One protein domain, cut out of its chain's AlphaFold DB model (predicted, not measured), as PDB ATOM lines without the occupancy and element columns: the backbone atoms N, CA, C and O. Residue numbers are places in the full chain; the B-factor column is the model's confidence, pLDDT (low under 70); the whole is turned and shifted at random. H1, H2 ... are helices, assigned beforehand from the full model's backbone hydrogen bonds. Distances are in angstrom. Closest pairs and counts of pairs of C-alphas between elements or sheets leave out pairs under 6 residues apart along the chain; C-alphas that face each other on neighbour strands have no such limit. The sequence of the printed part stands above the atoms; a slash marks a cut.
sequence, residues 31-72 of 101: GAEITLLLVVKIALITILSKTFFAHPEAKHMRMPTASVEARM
ATOM      1  N   GLY A  31      28.278 -10.402  12.990       86.31
ATOM      2  CA  GLY A  31      26.835 -10.498  13.204       86.31
ATOM      3  C   GLY A  31      26.025  -9.985  12.012       86.31
ATOM      4  O   GLY A  31      25.126 -10.679  11.559       86.31
ATOM      5  N   ALA A  32      26.385  -8.829  11.448       88.31
ATOM      6  CA  ALA A  32      25.677  -8.246  10.309       88.31
ATOM      7  C   ALA A  32      25.821  -9.093   9.036       88.31
ATOM      8  O   ALA A  32      24.845  -9.261   8.308       88.31
ATOM      9  N   GLU A  33      26.999  -9.672   8.786       87.81
ATOM     10  CA  GLU A  33      27.219 -10.580   7.649       87.81
ATOM     11  C   GLU A  33      26.340 -11.839   7.763       87.81
ATOM     12  O   GLU A  33      25.652 -12.211   6.809       87.81
ATOM     13  N   ILE A  34      26.287 -12.455   8.951       90.62
ATOM     14  CA  ILE A  34      25.437 -13.626   9.213       90.62
ATOM     15  C   ILE A  34      23.955 -13.263   9.089       90.62
ATOM     16  O   ILE A  34      23.197 -14.001   8.457       90.62
ATOM     17  N   THR A  35      23.532 -12.132   9.658       94.56
ATOM     18  CA  THR A  35      22.147 -11.662   9.559       94.56
ATOM     19  C   THR A  35      21.758 -11.407   8.107       94.56
ATOM     20  O   THR A  35      20.679 -11.825   7.699       94.56
ATOM     21  N   LEU A  36      22.634 -10.802   7.300       92.31
ATOM     22  CA  LEU A  36      22.376 -10.569   5.881       92.31
ATOM     23  C   LEU A  36      22.185 -11.889   5.121       92.31
ATOM     24  O   LEU A  36      21.193 -12.045   4.411       92.31
ATOM     25  N   LEU A  37      23.080 -12.865   5.312       92.44
ATOM     26  CA  LEU A  37      22.945 -14.193   4.705       92.44
ATOM     27  C   LEU A  37      21.654 -14.896   5.138       92.44
ATOM     28  O   LEU A  37      20.993 -15.540   4.321       92.44
ATOM     29  N   LEU A  38      21.276 -14.760   6.411       94.75
ATOM     30  CA  LEU A  38      20.045 -15.332   6.943       94.75
ATOM     31  C   LEU A  38      18.808 -14.685   6.307       94.75
ATOM     32  O   LEU A  38      17.915 -15.404   5.865       94.75
ATOM     33  N   VAL A  39      18.774 -13.354   6.205       97.31
ATOM     34  CA  VAL A  39      17.679 -12.608   5.567       97.31
ATOM     35  C   VAL A  39      17.543 -12.998   4.098       97.31
ATOM     36  O   VAL A  39      16.442 -13.320   3.658       97.31
ATOM     37  N   VAL A  40      18.652 -13.049   3.352       96.38
ATOM     38  CA  VAL A  40      18.656 -13.480   1.943       96.38
ATOM     39  C   VAL A  40      18.123 -14.905   1.811       96.38
ATOM     40  O   VAL A  40      17.269 -15.172   0.968       96.38
ATOM     41  N   LYS A  41      18.573 -15.825   2.669       95.50
ATOM     42  CA  LYS A  41      18.103 -17.213   2.666       95.50
ATOM     43  C   LYS A  41      16.605 -17.318   2.945       95.50
ATOM     44  O   LYS A  41      15.917 -18.059   2.245       95.50
ATOM     45  N   ILE A  42      16.101 -16.593   3.943       97.12
ATOM     46  CA  ILE A  42      14.669 -16.573   4.269       97.12
ATOM     47  C   ILE A  42      13.879 -16.021   3.082       97.12
ATOM     48  O   ILE A  42      12.932 -16.668   2.649       97.12
ATOM     49  N   ALA A  43      14.308 -14.898   2.499       97.00
ATOM     50  CA  ALA A  43      13.655 -14.305   1.335       97.00
ATOM     51  C   ALA A  43      13.582 -15.284   0.154       97.00
ATOM     52  O   ALA A  43      12.513 -15.451  -0.429       97.00
ATOM     53  N   LEU A  44      14.679 -15.987  -0.153       96.12
ATOM     54  CA  LEU A  44      14.696 -17.028  -1.183       96.12
ATOM     55  C   LEU A  44      13.664 -18.120  -0.891       96.12
ATOM     56  O   LEU A  44      12.838 -18.417  -1.748       96.12
ATOM     57  N   ILE A  45      13.661 -18.686   0.320       94.88
ATOM     58  CA  ILE A  45      12.709 -19.742   0.696       94.88
ATOM     59  C   ILE A  45      11.265 -19.233   0.620       94.88
ATOM     60  O   ILE A  45      10.399 -19.955   0.136       94.88
ATOM     61  N   THR A  46      10.986 -18.001   1.049       93.75
ATOM     62  CA  THR A  46       9.647 -17.403   0.978       93.75
ATOM     63  C   THR A  46       9.192 -17.191  -0.461       93.75
ATOM     64  O   THR A  46       8.048 -17.503  -0.780       93.75
ATOM     65  N   ILE A  47      10.069 -16.691  -1.336       92.31
ATOM     66  CA  ILE A  47       9.765 -16.508  -2.759       92.31
ATOM     67  C   ILE A  47       9.477 -17.862  -3.396       92.31
ATOM     68  O   ILE A  47       8.426 -18.022  -4.007       92.31
ATOM     69  N   LEU A  48      10.362 -18.842  -3.192       89.38
ATOM     70  CA  LEU A  48      10.195 -20.195  -3.714       89.38
ATOM     71  C   LEU A  48       8.898 -20.818  -3.199       89.38
ATOM     72  O   LEU A  48       8.107 -21.322  -3.983       89.38
ATOM     73  N   SER A  49       8.644 -20.742  -1.896       86.25
ATOM     74  CA  SER A  49       7.400 -21.210  -1.285       86.25
ATOM     75  C   SER A  49       6.194 -20.559  -1.960       86.25
ATOM     76  O   SER A  49       5.297 -21.240  -2.447       86.25
ATOM     77  N   LYS A  50       6.209 -19.235  -2.117       84.75
ATOM     78  CA  LYS A  50       5.121 -18.518  -2.773       84.75
ATOM     79  C   LYS A  50       4.946 -18.943  -4.229       84.75
ATOM     80  O   LYS A  50       3.813 -19.094  -4.654       84.75
ATOM     81  N   THR A  51       6.007 -19.172  -4.996       83.31
ATOM     82  CA  THR A  51       5.881 -19.578  -6.404       83.31
ATOM     83  C   THR A  51       5.473 -21.042  -6.555       83.31
ATOM     84  O   THR A  51       4.568 -21.340  -7.328       83.31
ATOM     85  N   PHE A  52       6.092 -21.948  -5.795       71.44
ATOM     86  CA  PHE A  52       5.833 -23.387  -5.863       71.44
ATOM     87  C   PHE A  52       4.474 -23.765  -5.266       71.44
ATOM     88  O   PHE A  52       3.811 -24.649  -5.800       71.44
ATOM     89  N   PHE A  53       4.030 -23.089  -4.201       63.91
ATOM     90  CA  PHE A  53       2.717 -23.350  -3.607       63.91
ATOM     91  C   PHE A  53       1.589 -22.508  -4.209       63.91
ATOM     92  O   PHE A  53       0.452 -22.965  -4.171       63.91
ATOM     93  N   ALA A  54       1.844 -21.318  -4.777       63.19
ATOM     94  CA  ALA A  54       0.777 -20.559  -5.447       63.19
ATOM     95  C   ALA A  54       0.491 -21.049  -6.873       63.19
ATOM     96  O   ALA A  54      -0.615 -20.842  -7.361       63.19
ATOM     97  N   HIS A  55       1.452 -21.701  -7.537       61.78
ATOM     98  CA  HIS A  55       1.234 -22.399  -8.808       61.78
ATOM     99  C   HIS A  55       1.575 -23.890  -8.653       61.78
ATOM    100  O   HIS A  55       2.551 -24.362  -9.240       61.78
ATOM    101  N   PRO A  56       0.792 -24.665  -7.877       59.25
ATOM    102  CA  PRO A  56       0.966 -26.105  -7.783       59.25
ATOM    103  C   PRO A  56       0.359 -26.754  -9.039       59.25
ATOM    104  O   PRO A  56      -0.610 -27.502  -8.975       59.25
ATOM    105  N   GLU A  57       0.888 -26.424 -10.216       59.44
ATOM    106  CA  GLU A  57       0.502 -27.037 -11.486       59.44
ATOM    107  C   GLU A  57       1.722 -27.686 -12.135       59.44
ATOM    108  O   GLU A  57       2.192 -27.304 -13.204       59.44
ATOM    109  N   ALA A  58       2.181 -28.784 -11.539       60.97
ATOM    110  CA  ALA A  58       2.550 -29.889 -12.406       60.97
ATOM    111  C   ALA A  58       1.247 -30.297 -13.112       60.97
ATOM    112  O   ALA A  58       0.374 -30.912 -12.502       60.97
ATOM    113  N   LYS A  59       1.092 -29.904 -14.383       57.06
ATOM    114  CA  LYS A  59      -0.089 -30.116 -15.249       57.06
ATOM    115  C   LYS A  59      -0.550 -31.588 -15.367       57.06
ATOM    116  O   LYS A  59      -1.575 -31.863 -15.974       57.06
ATOM    117  N   HIS A  60       0.168 -32.515 -14.725       56.62
ATOM    118  CA  HIS A  60      -0.121 -33.946 -14.607       56.62
ATOM    119  C   HIS A  60      -0.226 -34.492 -13.159       56.62
ATOM    120  O   HIS A  60      -0.422 -35.691 -12.997       56.62
ATOM    121  N   MET A  61      -0.134 -33.663 -12.107       48.81
ATOM    122  CA  MET A  61      -0.298 -34.076 -10.693       48.81
ATOM    123  C   MET A  61      -1.543 -33.484 -10.013       48.81
ATOM    124  O   MET A  61      -1.643 -33.492  -8.785       48.81
ATOM    125  N   ARG A  62      -2.530 -32.994 -10.776       57.12
ATOM    126  CA  ARG A  62      -3.861 -32.763 -10.203       57.12
ATOM    127  C   ARG A  62      -4.477 -34.115  -9.859       57.12
ATOM    128  O   ARG A  62      -4.974 -34.811 -10.738       57.12
ATOM    129  N   MET A  63      -4.440 -34.479  -8.582       55.06
ATOM    130  CA  MET A  63      -5.271 -35.554  -8.056       55.06
ATOM    131  C   MET A  63      -6.731 -35.081  -8.169       55.06
ATOM    132  O   MET A  63      -7.058 -34.041  -7.590       55.06
ATOM    133  N   PRO A  64      -7.605 -35.751  -8.944       62.50
ATOM    134  CA  PRO A  64      -9.002 -35.356  -9.059       62.50
ATOM    135  C   PRO A  64      -9.646 -35.510  -7.681       62.50
ATOM    136  O   PRO A  64      -9.878 -36.630  -7.229       62.50
ATOM    137  N   THR A  65      -9.905 -34.403  -6.992       58.75
ATOM    138  CA  THR A  65     -10.504 -34.391  -5.645       58.75
ATOM    139  C   THR A  65     -11.833 -35.149  -5.612       58.75
ATOM    140  O   THR A  65     -12.099 -35.875  -4.662       58.75
ATOM    141  N   ALA A  66     -12.578 -35.131  -6.722       59.72
ATOM    142  CA  ALA A  66     -13.792 -35.924  -6.919       59.72
ATOM    143  C   ALA A  66     -13.580 -37.456  -6.816       59.72
ATOM    144  O   ALA A  66     -14.484 -38.172  -6.397       59.72
ATOM    145  N   SER A  67     -12.396 -37.976  -7.169       59.38
ATOM    146  CA  SER A  67     -12.064 -39.412  -7.071       59.38
ATOM    147  C   SER A  67     -11.630 -39.815  -5.654       59.38
ATOM    148  O   SER A  67     -11.898 -40.929  -5.203       59.38
ATOM    149  N   VAL A  68     -10.999 -38.892  -4.920       61.97
ATOM    150  CA  VAL A  68     -10.569 -39.111  -3.528       61.97
ATOM    151  C   VAL A  68     -11.759 -39.068  -2.579       61.97
ATOM    152  O   VAL A  68     -11.900 -39.953  -1.740       61.97
ATOM    153  N   GLU A  69     -12.652 -38.095  -2.748       64.12
ATOM    154  CA  GLU A  69     -13.864 -37.973  -1.935       64.12
ATOM    155  C   GLU A  69     -14.777 -39.190  -2.107       64.12
ATOM    156  O   GLU A  69     -15.258 -39.735  -1.118       64.12
ATOM    157  N   ALA A  70     -14.922 -39.701  -3.335       63.38
ATOM    158  CA  ALA A  70     -15.663 -40.933  -3.596       63.38
ATOM    159  C   ALA A  70     -15.036 -42.166  -2.918       63.38
ATOM    160  O   ALA A  70     -15.762 -43.075  -2.528       63.38
ATOM    161  N   ARG A  71     -13.705 -42.209  -2.736       61.56
ATOM    162  CA  ARG A  71     -13.020 -43.297  -2.012       61.56
ATOM    163  C   ARG A  71     -13.087 -43.137  -0.490       61.56
ATOM    164  O   ARG A  71     -13.106 -44.143   0.206       61.56
ATOM    165  N   MET A  72     -13.103 -41.901   0.017       60.94
ATOM    166  CA  MET A  72     -13.184 -41.600   1.453       60.94
ATOM    167  C   MET A  72     -14.611 -41.689   2.008       60.94
ATOM    168  O   MET A  72     -14.784 -42.019   3.177       60.94
TER     169      MET A  72
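Overview. This is residues 31 to 72 of the 101 residues of an uncharacterized protein of Herbaspirillum sp. SJZ102 (UniProt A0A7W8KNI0). A long helix, H1, leads through an open link, residues 55 to 64, to a short helix, H2, turned well away from H1's line at the far end. The two helices do not pack on each other, and H1 makes much of the longest axis. The printed part has 42 residues with two named helices, H1 then H2, and no named strand; the class is all helix. It is extended, with a radius of gyration of the C-alphas of 17.9 A and spans of 55 by 21 by 11 A.

Arrangement. H1, residues 31 to 54, and H2, residues 65 to 72, are apart, with no C-alpha of the one within 8 A of the other. A short link of 10 residues joins them. Residues 31 to 72 stand free, of which 31 to 54 belong to H1 and 65 to 72 belong to H2: each of their C-alphas has no C-alpha within 10 A that is 8 or more residues away along the chain. In H1 and H2 every O i to N i+4 pair is within hydrogen-bond range.

Along the chain. H1 begins with C-alpha 31 at (26.835, -10.498, 13.204) and measures 33.6 A from first to last C-alpha. H2 measures 10.5 A and ends with C-alpha 72 at (-13.184, -41.600, 1.453).

Size, cuts and confidence. The C-alphas of Gly 31 and Ala 70, the two farthest apart, are 54.9 A apart. The printed part has no cut. The pLDDT is under 70 in residues 53 to 72.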